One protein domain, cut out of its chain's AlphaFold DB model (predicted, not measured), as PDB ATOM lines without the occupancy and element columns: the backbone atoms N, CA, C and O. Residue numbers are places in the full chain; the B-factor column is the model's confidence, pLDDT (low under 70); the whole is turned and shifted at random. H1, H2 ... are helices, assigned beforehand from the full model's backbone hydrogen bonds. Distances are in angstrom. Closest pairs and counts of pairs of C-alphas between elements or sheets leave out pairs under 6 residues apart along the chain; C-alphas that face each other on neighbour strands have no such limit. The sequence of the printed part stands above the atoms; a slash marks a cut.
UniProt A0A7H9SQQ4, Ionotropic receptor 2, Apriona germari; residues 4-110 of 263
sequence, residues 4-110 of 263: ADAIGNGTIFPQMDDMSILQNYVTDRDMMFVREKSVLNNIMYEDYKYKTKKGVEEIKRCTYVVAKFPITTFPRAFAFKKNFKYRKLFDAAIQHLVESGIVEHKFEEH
ATOM      1  N   ALA A   4     193.303 235.891 235.462       68.50
ATOM      2  CA  ALA A   4     194.315 235.208 234.662       68.50
ATOM      3  C   ALA A   4     195.748 235.720 234.913       68.50
ATOM      4  O   ALA A   4     196.668 234.912 234.986       68.50
ATOM      5  N   ASP A   5     195.934 237.028 235.122       74.62
ATOM      6  CA  ASP A   5     197.258 237.623 235.350       74.62
ATOM      7  C   ASP A   5     197.830 237.227 236.727       74.62
ATOM      8  O   ASP A   5     199.042 237.221 236.919       74.62
ATOM      9  N   ALA A   6     196.961 236.872 237.683       73.00
ATOM     10  CA  ALA A   6     197.338 236.413 239.022       73.00
ATOM     11  C   ALA A   6     197.595 234.896 239.099       73.00
ATOM     12  O   ALA A   6     198.278 234.442 240.012       73.00
ATOM     13  N   ILE A   7     197.049 234.114 238.160       72.06
ATOM     14  CA  ILE A   7     197.178 232.644 238.118       72.06
ATOM     15  C   ILE A   7     198.519 232.215 237.484       72.06
ATOM     16  O   ILE A   7     199.013 231.128 237.770       72.06
ATOM     17  N   GLY A   8     199.148 233.086 236.685       72.19
ATOM     18  CA  GLY A   8     200.441 232.834 236.040       72.19
ATOM     19  C   GLY A   8     200.325 232.250 234.625       72.19
ATOM     20  O   GLY A   8     199.237 232.131 234.063       72.19
ATOM     21  N   ASN A   9     201.467 231.909 234.014       72.50
ATOM     22  CA  ASN A   9     201.504 231.370 232.650       72.50
ATOM     23  C   ASN A   9     200.987 229.925 232.612       72.50
ATOM     24  O   ASN A   9     201.608 229.019 233.164       72.50
ATOM     25  N   GLY A  10     199.869 229.713 231.916       71.69
ATOM     26  CA  GLY A  10     199.313 228.387 231.663       71.69
ATOM     27  C   GLY A  10     200.036 227.636 230.542       71.69
ATOM     28  O   GLY A  10     200.618 228.234 229.635       71.69
ATOM     29  N   THR A  11     199.961 226.310 230.579       73.62
ATOM     30  CA  THR A  11     200.382 225.435 229.481       73.62
ATOM     31  C   THR A  11     199.215 225.215 228.518       73.62
ATOM     32  O   THR A  11     198.094 224.913 228.923       73.62
ATOM     33  N   ILE A  12     199.461 225.404 227.218       75.25
ATOM     34  CA  ILE A  12     198.454 225.208 226.168       75.25
ATOM     35  C   ILE A  12     198.646 223.806 225.585       75.25
ATOM     36  O   ILE A  12     199.738 223.481 225.125       75.25
ATOM     37  N   PHE A  13     197.586 222.993 225.569       67.94
ATOM     38  CA  PHE A  13     197.597 221.638 225.006       67.94
ATOM     39  C   PHE A  13     196.770 221.594 223.709       67.94
ATOM     40  O   PHE A  13     195.550 221.459 223.771       67.94
ATOM     41  N   PRO A  14     197.386 221.739 222.523       65.25
ATOM     42  CA  PRO A  14     196.642 221.900 221.271       65.25
ATOM     43  C   PRO A  14     196.130 220.595 220.626       65.25
ATOM     44  O   PRO A  14     195.455 220.679 219.607       65.25
ATOM     45  N   GLN A  15     196.442 219.405 221.157       75.69
ATOM     46  CA  GLN A  15     196.194 218.127 220.456       75.69
ATOM     47  C   GLN A  15     195.580 216.993 221.296       75.69
ATOM     48  O   GLN A  15     195.530 215.859 220.829       75.69
ATOM     49  N   MET A  16     195.101 217.257 222.512       80.38
ATOM     50  CA  MET A  16     194.426 216.230 223.316       80.38
ATOM     51  C   MET A  16     192.927 216.480 223.379       80.38
ATOM     52  O   MET A  16     192.484 217.625 223.385       80.38
ATOM     53  N   ASP A  17     192.168 215.387 223.438       88.75
ATOM     54  CA  ASP A  17     190.739 215.433 223.712       88.75
ATOM     55  C   ASP A  17     190.481 216.009 225.111       88.75
ATOM     56  O   ASP A  17     191.198 215.693 226.068       88.75
ATOM     57  N   ASP A  18     189.447 216.841 225.236       88.88
ATOM     58  CA  ASP A  18     189.180 217.580 226.469       88.88
ATOM     59  C   ASP A  18     188.875 216.612 227.642       88.88
ATOM     60  O   ASP A  18     189.259 216.887 228.781       88.88
ATOM     61  N   MET A  19     188.290 215.429 227.381       87.00
ATOM     62  CA  MET A  19     188.079 214.391 228.408       87.00
ATOM     63  C   MET A  19     189.393 213.762 228.884       87.00
ATOM     64  O   MET A  19     189.592 213.536 230.079       87.00
ATOM     65  N   SER A  20     190.315 213.509 227.953       88.31
ATOM     66  CA  SER A  20     191.651 212.994 228.280       88.31
ATOM     67  C   SER A  20     192.427 213.996 229.132       88.31
ATOM     68  O   SER A  20     193.180 213.602 230.024       88.31
ATOM     69  N   ILE A  21     192.214 215.296 228.894       88.44
ATOM     70  CA  ILE A  21     192.808 216.349 229.716       88.44
ATOM     71  C   ILE A  21     192.224 216.323 231.134       88.44
ATOM     72  O   ILE A  21     192.979 216.350 232.108       88.44
ATOM     73  N   LEU A  22     190.898 216.224 231.265       88.62
ATOM     74  CA  LEU A  22     190.238 216.128 232.571       88.62
ATOM     75  C   LEU A  22     190.741 214.931 233.391       88.62
ATOM     76  O   LEU A  22     191.017 215.077 234.578       88.62
ATOM     77  N   GLN A  23     190.918 213.762 232.778       87.06
ATOM     78  CA  GLN A  23     191.396 212.576 233.496       87.06
ATOM     79  C   GLN A  23     192.883 212.691 233.869       87.06
ATOM     80  O   GLN A  23     193.232 212.693 235.046       87.06
ATOM     81  N   ASN A  24     193.763 212.890 232.886       88.19
ATOM     82  CA  ASN A  24     195.212 212.782 233.101       88.19
ATOM     83  C   ASN A  24     195.833 213.978 233.842       88.19
ATOM     84  O   ASN A  24     196.962 213.888 234.330       88.19
ATOM     85  N   TYR A  25     195.157 215.130 233.860       87.62
ATOM     86  CA  TYR A  25     195.714 216.363 234.421       87.62
ATOM     87  C   TYR A  25     194.889 216.931 235.566       87.62
ATOM     88  O   TYR A  25     195.479 217.382 236.547       87.62
ATOM     89  N   VAL A  26     193.557 216.913 235.472       88.94
ATOM     90  CA  VAL A  26     192.722 217.394 236.582       88.94
ATOM     91  C   VAL A  26     192.621 216.327 237.663       88.94
ATOM     92  O   VAL A  26     192.850 216.641 238.822       88.94
ATOM     93  N   THR A  27     192.332 215.073 237.303       87.38
ATOM     94  CA  THR A  27     192.194 213.992 238.294       87.38
ATOM     95  C   THR A  27     193.541 213.488 238.809       87.38
ATOM     96  O   THR A  27     193.705 213.357 240.015       87.38
ATOM     97  N   ASP A  28     194.510 213.227 237.929       87.44
ATOM     98  CA  ASP A  28     195.767 212.592 238.358       87.44
ATOM     99  C   ASP A  28     196.809 213.574 238.914       87.44
ATOM    100  O   ASP A  28     197.720 213.170 239.635       87.44
ATOM    101  N   ARG A  29     196.729 214.856 238.535       85.56
ATOM    102  CA  ARG A  29     197.747 215.871 238.873       85.56
ATOM    103  C   ARG A  29     197.191 217.101 239.586       85.56
ATOM    104  O   ARG A  29     197.937 218.063 239.754       85.56
ATOM    105  N   ASP A  30     195.912 217.087 239.962       86.25
ATOM    106  CA  ASP A  30     195.224 218.184 240.658       86.25
ATOM    107  C   ASP A  30     195.418 219.562 239.994       86.25
ATOM    108  O   ASP A  30     195.568 220.592 240.657       86.25
ATOM    109  N   MET A  31     195.437 219.607 238.657       87.31
ATOM    110  CA  MET A  31     195.623 220.858 237.917       87.31
ATOM    111  C   MET A  31     194.298 221.514 237.531       87.31
ATOM    112  O   MET A  31     193.290 220.860 237.273       87.31
ATOM    113  N   MET A  32     194.318 222.843 237.419       86.38
ATOM    114  CA  MET A  32     193.168 223.611 236.954       86.38
ATOM    115  C   MET A  32     193.063 223.562 235.426       86.38
ATOM    116  O   MET A  32     193.961 224.015 234.717       86.38
ATOM    117  N   PHE A  33     191.933 223.079 234.912       88.56
ATOM    118  CA  PHE A  33     191.626 223.134 233.486       88.56
ATOM    119  C   PHE A  33     190.788 224.373 233.155       88.56
ATOM    120  O   PHE A  33     189.675 224.540 233.652       88.56
ATOM    121  N   VAL A  34     191.329 225.251 232.307       88.12
ATOM    122  CA  VAL A  34     190.659 226.485 231.875       88.12
ATOM    123  C   VAL A  34     190.167 226.322 230.443       88.12
ATOM    124  O   VAL A  34     190.956 226.196 229.506       88.12
ATOM    125  N   ARG A  35     188.845 226.352 230.265       88.88
ATOM    126  CA  ARG A  35     188.179 226.179 228.970       88.88
ATOM    127  C   ARG A  35     186.898 227.009 228.913       88.88
ATOM    128  O   ARG A  35     186.471 227.587 229.911       88.88
ATOM    129  N   GLU A  36     186.298 227.100 227.731       88.81
ATOM    130  CA  GLU A  36     184.998 227.746 227.563       88.81
ATOM    131  C   GLU A  36     183.914 227.029 228.380       88.81
ATOM    132  O   GLU A  36     183.819 225.802 228.359       88.81
ATOM    133  N   LYS A  37     183.061 227.805 229.055       88.25
ATOM    134  CA  LYS A  37     181.993 227.289 229.921       88.25
ATOM    135  C   LYS A  37     181.036 226.329 229.201       88.25
ATOM    136  O   LYS A  37     180.719 225.282 229.752       88.25
ATOM    137  N   SER A  38     180.592 226.656 227.987       87.88
ATOM    138  CA  SER A  38     179.675 225.808 227.205       87.88
ATOM    139  C   SER A  38     180.292 224.445 226.876       87.88
ATOM    140  O   SER A  38     179.627 223.417 226.976       87.88
ATOM    141  N   VAL A  39     181.587 224.422 226.553       89.25
ATOM    142  CA  VAL A  39     182.340 223.190 226.299       89.25
ATOM    143  C   VAL A  39     182.488 222.372 227.586       89.25
ATOM    144  O   VAL A  39     182.184 221.182 227.582       89.25
ATOM    145  N   LEU A  40     182.860 223.011 228.704       90.12
ATOM    146  CA  LEU A  40     182.957 222.348 230.012       90.12
ATOM    147  C   LEU A  40     181.637 221.696 230.432       90.12
ATOM    148  O   LEU A  40     181.641 220.537 230.839       90.12
ATOM    149  N   ASN A  41     180.517 222.410 230.293       88.75
ATOM    150  CA  ASN A  41     179.196 221.892 230.648       88.75
ATOM    151  C   ASN A  41     178.855 220.620 229.861       88.75
ATOM    152  O   ASN A  41     178.420 219.634 230.453       88.75
ATOM    153  N   ASN A  42     179.104 220.621 228.548       89.38
ATOM    154  CA  ASN A  42     178.859 219.457 227.697       89.38
ATOM    155  C   ASN A  42     179.735 218.263 228.092       89.38
ATOM    156  O   ASN A  42     179.226 217.160 228.275       89.38
ATOM    157  N   ILE A  43     181.037 218.477 228.292       90.25
ATOM    158  CA  ILE A  43     181.963 217.395 228.660       90.25
ATOM    159  C   ILE A  43     181.610 216.810 230.031       90.25
ATOM    160  O   ILE A  43     181.586 215.592 230.201       90.25
ATOM    161  N   MET A  44     181.290 217.662 231.009       88.88
ATOM    162  CA  MET A  44     180.870 217.212 232.337       88.88
ATOM    163  C   MET A  44     179.559 216.431 232.294       88.88
ATOM    164  O   MET A  44     179.409 215.444 233.016       88.88
ATOM    165  N   TYR A  45     178.617 216.845 231.447       89.00
ATOM    166  CA  TYR A  45     177.365 216.122 231.273       89.00
ATOM    167  C   TYR A  45     177.577 214.740 230.649       89.00
ATOM    168  O   TYR A  45     176.995 213.754 231.110       89.00
ATOM    169  N   GLU A  46     178.440 214.644 229.639       89.50
ATOM    170  CA  GLU A  46     178.786 213.372 229.002       89.50
ATOM    171  C   GLU A  46     179.498 212.416 229.973       89.50
ATOM    172  O   GLU A  46     179.138 211.237 230.050       89.50
ATOM    173  N   ASP A  47     180.425 212.914 230.801       90.19
ATOM    174  CA  ASP A  47     181.045 212.121 231.876       90.19
ATOM    175  C   ASP A  47     180.010 211.638 232.908       90.19
ATOM    176  O   ASP A  47     179.975 210.454 233.270       90.19
ATOM    177  N   TYR A  48     179.095 212.519 233.329       89.06
ATOM    178  CA  TYR A  48     178.008 212.164 234.245       89.06
ATOM    179  C   TYR A  48     177.104 211.066 233.662       89.06
ATOM    180  O   TYR A  48     176.792 210.075 234.337       89.06
ATOM    181  N   LYS A  49     176.707 211.195 232.390       90.06
ATOM    182  CA  LYS A  49     175.932 210.180 231.659       90.06
ATOM    183  C   LYS A  49     176.676 208.854 231.585       90.06
ATOM    184  O   LYS A  49     176.080 207.803 231.833       90.06
ATOM    185  N   TYR A  50     177.967 208.886 231.272       91.69
ATOM    186  CA  TYR A  50     178.803 207.693 231.193       91.69
ATOM    187  C   TYR A  50     178.891 206.958 232.540       91.69
ATOM    188  O   TYR A  50     178.674 205.744 232.600       91.69
ATOM    189  N   LYS A  51     179.110 207.684 233.642       90.94
ATOM    190  CA  LYS A  51     179.134 207.116 235.005       90.94
ATOM    191  C   LYS A  51     177.774 206.585 235.446       90.94
ATOM    192  O   LYS A  51     177.701 205.552 236.112       90.94
ATOM    193  N   THR A  52     176.698 207.245 235.024       89.88
ATOM    194  CA  THR A  52     175.327 206.787 235.272       89.88
ATOM    195  C   THR A  52     175.056 205.459 234.565       89.88
ATOM    196  O   THR A  52     174.577 204.524 235.202       89.88
ATOM    197  N   LYS A  53     175.453 205.320 233.291       92.75
ATOM    198  CA  LYS A  53     175.343 204.054 232.537       92.75
ATOM    199  C   LYS A  53     176.148 202.912 233.166       92.75
ATOM    200  O   LYS A  53     175.745 201.759 233.066       92.75
ATOM    201  N   LYS A  54     177.262 203.225 233.832       92.75
ATOM    202  CA  LYS A  54     178.098 202.255 234.561       92.75
ATOM    203  C   LYS A  54     177.586 201.885 235.957       92.75
ATOM    204  O   LYS A  54     178.197 201.042 236.603       92.75
ATOM    205  N   GLY A  55     176.508 202.505 236.440       90.50
ATOM    206  CA  GLY A  55     175.953 202.210 237.764       90.50
ATOM    207  C   GLY A  55     176.785 202.746 238.934       90.50
ATOM    208  O   GLY A  55     176.681 202.231 240.043       90.50
ATOM    209  N   VAL A  56     177.606 203.778 238.718       90.31
ATOM    210  CA  VAL A  56     178.374 204.419 239.799       90.31
ATOM    211  C   VAL A  56     177.410 205.056 240.812       90.31
ATOM    212  O   VAL A  56     176.389 205.628 240.422       90.31
ATOM    213  N   GLU A  57     177.719 204.977 242.109       85.19
ATOM    214  CA  GLU A  57     176.964 205.656 243.176       85.19
ATOM    215  C   GLU A  57     176.872 207.162 242.906       85.19
ATOM    216  O   GLU A  57     177.862 207.782 242.525       85.19
ATOM    217  N   GLU A  58     175.706 207.766 243.142       79.06
ATOM    218  CA  GLU A  58     175.428 209.175 242.822       79.06
ATOM    219  C   GLU A  58     176.471 210.148 243.394       79.06
ATOM    220  O   GLU A  58     176.953 211.026 242.681       79.06
ATOM    221  N   ILE A  59     176.915 209.905 244.632       77.25
ATOM    222  CA  ILE A  59     177.924 210.711 245.337       77.25
ATOM    223  C   ILE A  59     179.261 210.750 244.574       77.25
ATOM    224  O   ILE A  59     179.976 211.746 244.630       77.25
ATOM    225  N   LYS A  60     179.599 209.685 243.838       83.38
ATOM    226  CA  LYS A  60     180.869 209.547 243.105       83.38
ATOM    227  C   LYS A  60     180.754 209.919 241.624       83.38
ATOM    228  O   LYS A  60     181.749 209.850 240.905       83.38
ATOM    229  N   ARG A  61     179.564 210.302 241.143       86.75
ATOM    230  CA  ARG A  61     179.370 210.719 239.741       86.75
ATOM    231  C   ARG A  61     179.962 212.101 239.471       86.75
ATOM    232  O   ARG A  61     180.477 212.339 238.386       86.75
ATOM    233  N   CYS A  62     179.921 212.980 240.468       85.81
ATOM    234  CA  CYS A  62     180.377 214.362 240.380       85.81
ATOM    235  C   CYS A  62     181.866 214.481 240.732       85.81
ATOM    236  O   CYS A  62     182.219 214.743 241.877       85.81
ATOM    237  N   THR A  63     182.743 214.248 239.752       85.75
ATOM    238  CA  THR A  63     184.208 214.295 239.956       85.75
ATOM    239  C   THR A  63     184.797 215.688 239.757       85.75
ATOM    240  O   THR A  63     185.807 216.017 240.367       85.75
ATOM    241  N   TYR A  64     184.165 216.514 238.922       86.94
ATOM    242  CA  TYR A  64     184.677 217.826 238.537       86.94
ATOM    243  C   TYR A  64     183.767 218.942 239.051       86.94
ATOM    244  O   TYR A  64     182.552 218.767 239.159       86.94
ATOM    245  N   VAL A  65     184.359 220.103 239.337       85.44
ATOM    246  CA  VAL A  65     183.652 221.307 239.787       85.44
ATOM    247  C   VAL A  65     184.100 222.491 238.937       85.44
ATOM    248  O   VAL A  65     185.294 222.702 238.741       85.44
ATOM    249  N   VAL A  66     183.141 223.284 238.458       87.56
ATOM    250  CA  VAL A  66     183.406 224.510 237.692       87.56
ATOM    251  C   VAL A  66     183.279 225.720 238.608       87.56
ATOM    252  O   VAL A  66     182.338 225.825 239.398       87.56
ATOM    253  N   ALA A  67     184.210 226.663 238.489       87.00
ATOM    254  CA  ALA A  67     184.115 227.935 239.191       87.00
ATOM    255  C   ALA A  67     182.873 228.721 238.731       87.00
ATOM    256  O   ALA A  67     182.614 228.861 237.536       87.00
ATOM    257  N   LYS A  68     182.119 229.287 239.684       84.00
ATOM    258  CA  LYS A  68     180.934 230.115 239.386       84.00
ATOM    259  C   LYS A  68     181.283 231.441 238.703       84.00
ATOM    260  O   LYS A  68     180.436 232.031 238.040       84.00
ATOM    261  N   PHE A  69     182.513 231.915 238.881       86.31
ATOM    262  CA  PHE A  69     183.006 233.157 238.300       86.31
ATOM    263  C   PHE A  69     183.875 232.877 237.063       86.31
ATOM    264  O   PHE A  69     184.639 231.908 237.052       86.31
ATOM    265  N   PRO A  70     183.806 233.722 236.020       86.81
ATOM    266  CA  PRO A  70     184.693 233.605 234.873       86.81
ATOM    267  C   PRO A  70     186.105 234.077 235.238       86.81
ATOM    268  O   PRO A  70     186.292 235.147 235.811       86.81
ATOM    269  N   ILE A  71     187.114 233.296 234.858       86.69
ATOM    270  CA  ILE A  71     188.532 233.665 235.030       86.69
ATOM    271  C   ILE A  71     188.929 234.741 234.011       86.69
ATOM    272  O   ILE A  71     189.680 235.671 234.310       86.69
ATOM    273  N   THR A  72     188.414 234.600 232.791       85.12
ATOM    274  CA  THR A  72     188.629 235.507 231.667       85.12
ATOM    275  C   THR A  72     187.433 235.433 230.722       85.12
ATOM    276  O   THR A  72     186.805 234.383 230.580       85.12
ATOM    277  N   THR A  73     187.115 236.551 230.079       85.94
ATOM    278  CA  THR A  73     186.064 236.653 229.068       85.94
ATOM    279  C   THR A  73     186.695 237.038 227.738       85.94
ATOM    280  O   THR A  73     187.537 237.936 227.664       85.94
ATOM    281  N   PHE A  74     186.303 236.336 226.676       84.75
ATOM    282  CA  PHE A  74     186.794 236.589 225.327       84.75
ATOM    283  C   PHE A  74     185.613 236.859 224.400       84.75
ATOM    284  O   PHE A  74     184.709 236.022 224.328       84.75
ATOM    285  N   PRO A  75     185.599 237.996 223.681       86.12
ATOM    286  CA  PRO A  75     184.601 238.214 222.649       86.12
ATOM    287  C   PRO A  75     184.847 237.234 221.499       86.12
ATOM    288  O   PRO A  75     185.984 237.042 221.062       86.12
ATOM    289  N   ARG A  76     183.774 236.622 220.999       85.94
ATOM    290  CA  ARG A  76     183.801 235.822 219.772       85.94
ATOM    291  C   ARG A  76     183.204 236.626 218.635       85.94
ATOM    292  O   ARG A  76     182.179 237.275 218.803       85.94
ATOM    293  N   ALA A  77     183.858 236.565 217.486       88.81
ATOM    294  CA  ALA A  77     183.404 237.221 216.275       88.81
ATOM    295  C   ALA A  77     183.681 236.322 215.072       88.81
ATOM    296  O   ALA A  77     184.660 235.572 215.051       88.81
ATOM    297  N   PHE A  78     182.827 236.426 214.060       90.62
ATOM    298  CA  PHE A  78     183.070 235.793 212.773       90.62
ATOM    299  C   PHE A  78     184.056 236.645 211.977       90.62
ATOM    300  O   PHE A  78     183.837 237.834 211.745       90.62
ATOM    301  N   ALA A  79     185.170 236.038 211.578       92.06
ATOM    302  CA  ALA A  79     186.160 236.698 210.745       92.06
ATOM    303  C   ALA A  79     185.791 236.524 209.268       92.06
ATOM    304  O   ALA A  79     185.662 235.405 208.772       92.06
ATOM    305  N   PHE A  80     185.665 237.638 208.549       92.56
ATOM    306  CA  PHE A  80     185.432 237.640 207.107       92.56
ATOM    307  C   PHE A  80     186.694 238.060 206.354       92.56
ATOM    308  O   PHE A  80     187.497 238.861 206.840       92.56
ATOM    309  N   LYS A  81     186.850 237.571 205.118       95.69
ATOM    310  CA  LYS A  81     187.905 238.040 204.210       95.69
ATOM    311  C   LYS A  81     187.786 239.556 203.998       95.69
ATOM    312  O   LYS A  81     186.684 240.105 203.934       95.69
ATOM    313  N   LYS A  82     188.926 240.235 203.826       93.38
ATOM    314  CA  LYS A  82     188.962 241.662 203.468       93.38
ATOM    315  C   LYS A  82     188.096 241.909 202.220       93.38
ATOM    316  O   LYS A  82     188.243 241.204 201.226       93.38
ATOM    317  N   ASN A  83     187.202 242.900 202.292       92.12
ATOM    318  CA  ASN A  83     186.220 243.259 201.256       92.12
ATOM    319  C   ASN A  83     185.167 242.178 200.936       92.12
ATOM    320  O   ASN A  83     184.710 242.062 199.799       92.12
ATOM    321  N   PHE A  84     184.747 241.390 201.927       95.25
ATOM    322  CA  PHE A  84     183.639 240.453 201.752       95.25
ATOM    323  C   PHE A  84     182.315 241.178 201.438       95.25
ATOM    324  O   PHE A  84     181.806 241.958 202.244       95.25
ATOM    325  N   LYS A  85     181.745 240.894 200.259       95.31
ATOM    326  CA  LYS A  85     180.557 241.567 199.700       95.31
ATOM    327  C   LYS A  85     179.326 241.501 200.611       95.31
ATOM    328  O   LYS A  85     178.573 242.466 200.688       95.31
ATOM    329  N   TYR A  86     179.134 240.385 201.312       94.88
ATOM    330  CA  TYR A  86     177.927 240.123 202.102       94.88
ATOM    331  C   TYR A  86     178.101 240.377 203.598       94.88
ATOM    332  O   TYR A  86     177.232 239.991 204.373       94.88
ATOM    333  N   ARG A  87     179.183 241.049 204.018       94.31
ATOM    334  CA  ARG A  87     179.464 241.307 205.439       94.31
ATOM    335  C   ARG A  87     178.245 241.874 206.175       94.31
ATOM    336  O   ARG A  87     177.824 241.306 207.165       94.31
ATOM    337  N   LYS A  88     177.613 242.915 205.617       93.69
ATOM    338  CA  LYS A  88     176.428 243.554 206.218       93.69
ATOM    339  C   LYS A  88     175.246 242.596 206.406       93.69
ATOM    340  O   LYS A  88     174.529 242.712 207.388       93.69
ATOM    341  N   LEU A  89     175.037 241.680 205.458       95.25
ATOM    342  CA  LEU A  89     173.936 240.719 205.512       95.25
ATOM    343  C   LEU A  89     174.191 239.661 206.587       95.25
ATOM    344  O   LEU A  89     173.293 239.355 207.362       95.25
ATOM    345  N   PHE A  90     175.419 239.140 206.660       94.62
ATOM    346  CA  PHE A  90     175.796 238.178 207.694       94.62
ATOM    347  C   PHE A  90     175.806 238.808 209.084       94.62
ATOM    348  O   PHE A  90     175.260 238.203 209.997       94.62
ATOM    349  N   ASP A  91     176.351 240.016 209.239       93.62
ATOM    350  CA  ASP A  91     176.353 240.728 210.522       93.62
ATOM    351  C   ASP A  91     174.921 240.916 211.042       93.62
ATOM    352  O   ASP A  91     174.644 240.580 212.189       93.62
ATOM    353  N   ALA A  92     173.991 241.357 210.183       95.19
ATOM    354  CA  ALA A  92     172.582 241.511 210.546       95.19
ATOM    355  C   ALA A  92     171.917 240.171 210.899       95.19
ATOM    356  O   ALA A  92     171.212 240.072 211.899       95.19
ATOM    357  N   ALA A  93     172.161 239.116 210.114       95.25
ATOM    358  CA  ALA A  93     171.608 237.793 210.392       95.25
ATOM    359  C   ALA A  93     172.137 237.215 211.715       95.25
ATOM    360  O   ALA A  93     171.360 236.709 212.520       95.25
ATOM    361  N   ILE A  94     173.444 237.320 211.967       94.19
ATOM    362  CA  ILE A  94     174.078 236.861 213.209       94.19
ATOM    363  C   ILE A  94     173.553 237.669 214.396       94.19
ATOM    364  O   ILE A  94     173.227 237.087 215.426       94.19
ATOM    365  N   GLN A  95     173.423 238.987 214.245       93.94
ATOM    366  CA  GLN A  95     172.846 239.843 215.275       93.94
ATOM    367  C   GLN A  95     171.417 239.408 215.617       93.94
ATOM    368  O   GLN A  95     171.132 239.177 216.788       93.94
ATOM    369  N   HIS A  96     170.558 239.176 214.622       96.62
ATOM    370  CA  HIS A  96     169.205 238.672 214.864       96.62
ATOM    371  C   HIS A  96     169.182 237.278 215.508       96.62
ATOM    372  O   HIS A  96     168.328 237.013 216.350       96.62
ATOM    373  N   LEU A  97     170.116 236.382 215.168       95.12
ATOM    374  CA  LEU A  97     170.241 235.068 215.820       95.12
ATOM    375  C   LEU A  97     170.626 235.182 217.304       95.12
ATOM    376  O   LEU A  97     170.195 234.362 218.115       95.12
ATOM    377  N   VAL A  98     171.432 236.184 217.660       93.25
ATOM    378  CA  VAL A  98     171.805 236.466 219.052       93.25
ATOM    379  C   VAL A  98     170.655 237.151 219.792       93.25
ATOM    380  O   VAL A  98     170.291 236.708 220.875       93.25
ATOM    381  N   GLU A  99     170.038 238.177 219.200       95.44
ATOM    382  CA  GLU A  99     168.910 238.920 219.789       95.44
ATOM    383  C   GLU A  99     167.671 238.045 220.007       95.44
ATOM    384  O   GLU A  99     166.944 238.230 220.978       95.44
ATOM    385  N   SER A 100     167.437 237.075 219.122       96.56
ATOM    386  CA  SER A 100     166.356 236.092 219.271       96.56
ATOM    387  C   SER A 100     166.653 234.993 220.296       96.56
ATOM    388  O   SER A 100     165.766 234.193 220.585       96.56
ATOM    389  N   GLY A 101     167.879 234.911 220.825       94.25
ATOM    390  CA  GLY A 101     168.285 233.870 221.771       94.25
ATOM    391  C   GLY A 101     168.495 232.485 221.147       94.25
ATOM    392  O   GLY A 101     168.735 231.522 221.872       94.25
ATOM    393  N   ILE A 102     168.460 232.349 219.814       94.50
ATOM    394  CA  ILE A 102     168.660 231.056 219.129       94.50
ATOM    395  C   ILE A 102     170.047 230.487 219.432       94.50
ATOM    396  O   ILE A 102     170.196 229.281 219.627       94.50
ATOM    397  N   VAL A 103     171.063 231.350 219.479       91.19
ATOM    398  CA  VAL A 103     172.437 230.938 219.789       91.19
ATOM    399  C   VAL A 103     172.533 230.367 221.205       91.19
ATOM    400  O   VAL A 103     173.125 229.308 221.389       91.19
ATOM    401  N   GLU A 104     171.926 231.033 222.188       89.00
ATOM    402  CA  GLU A 104     171.912 230.585 223.586       89.00
ATOM    403  C   GLU A 104     171.144 229.268 223.733       89.00
ATOM    404  O   GLU A 104     171.690 228.292 224.243       89.00
ATOM    405  N   HIS A 105     169.954 229.182 223.136       91.06
ATOM    406  CA  HIS A 105     169.160 227.957 223.116       91.06
ATOM    407  C   HIS A 105     169.921 226.770 222.509       91.06
ATOM    408  O   HIS A 105     169.880 225.665 223.043       91.06
ATOM    409  N   LYS A 106     170.668 226.983 221.417       89.44
ATOM    410  CA  LYS A 106     171.465 225.918 220.788       89.44
ATOM    411  C   LYS A 106     172.635 225.440 221.646       89.44
ATOM    412  O   LYS A 106     173.034 224.285 221.511       89.44
ATOM    413  N   PHE A 107     173.177 226.286 222.521       86.62
ATOM    414  CA  PHE A 107     174.185 225.847 223.487       86.62
ATOM    415  C   PHE A 107     173.591 224.996 224.611       86.62
ATOM    416  O   PHE A 107     174.304 224.146 225.144       86.62
ATOM    417  N   GLU A 108     172.317 225.195 224.943       85.94
ATOM    418  CA  GLU A 108     171.635 224.515 226.049       85.94
ATOM    419  C   GLU A 108     170.793 223.304 225.616       85.94
ATOM    420  O   GLU A 108     170.535 222.437 226.436       85.94
ATOM    421  N   GLU A 109     170.443 223.165 224.332       84.88
ATOM    422  CA  GLU A 109     169.539 222.122 223.797       84.88
ATOM    423  C   GLU A 109     169.884 220.676 224.214       84.88
ATOM    424  O   GLU A 109     168.994 219.840 224.358       84.88
ATOM    425  N   HIS A 110     171.169 220.365 224.409       81.88
ATOM    426  CA  HIS A 110     171.641 219.022 224.787       81.88
ATOM    427  C   HIS A 110     172.002 218.890 226.272       81.88
ATOM    428  O   HIS A 110     172.416 217.811 226.715       81.88
TER     429      HIS A 110
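What this domain is: This is residues 4 to 110 of the 263 residues of the protein "Ionotropic receptor 2" of Apriona germari (UniProt A0A7H9SQQ4). The model is a loose, open, elongated loop: H2 and H4 sit by H3 toward one end, residues 62 to 86 run to the other, and H5 and H6 fold back toward H3. The printed part has 107 residues, class all helix, with six named helices, H1 to H6, and no named strand. The radius of gyration of the C-alphas is 18.2 A; the spans are 54 by 34 by 26 A.

Where its parts are: Find H1, residues 4 to 7, at C-alpha 4 (194.315, 235.208, 234.662). Then come H2, residues 18 to 27; H3, residues 37 to 53, 24.3 A long; H4, residues 58 to 61; H5, residues 87 to 99, 18.0 A; and H6, residues 102 to 108, ending at C-alpha 108 (171.635, 224.515, 226.049).

How they stand to each other: H1 is apart from H2 to H6. H2 is close to but not clearly touching H3, about perpendicular at 79 degrees; the closest C-alphas, of Met 19 and Ile 43, are 6.8 A apart. H3 touches H4 with residues 48 to 52 alone, closest at the C-alphas of Tyr 48 and Arg 61, 5.8 A. H6 is close to but not clearly touching H5, C-alphas of Leu 97 and Val 103 closest at 6.1 A, and H3, Ser 38 and Phe 107 at 6.6 A. Every O i to N i+4 pair is within hydrogen-bond range in H2, H3, H5 and H6; H1 and H4 are too short for one.

The domain as a whole: The farthest C-alphas, of Glu 57 and Asn 83, are 57.1 A apart. The printed part has no cut; H4 to H5 is a long link. Confidence is under 70 at residues 4, 13 and 14.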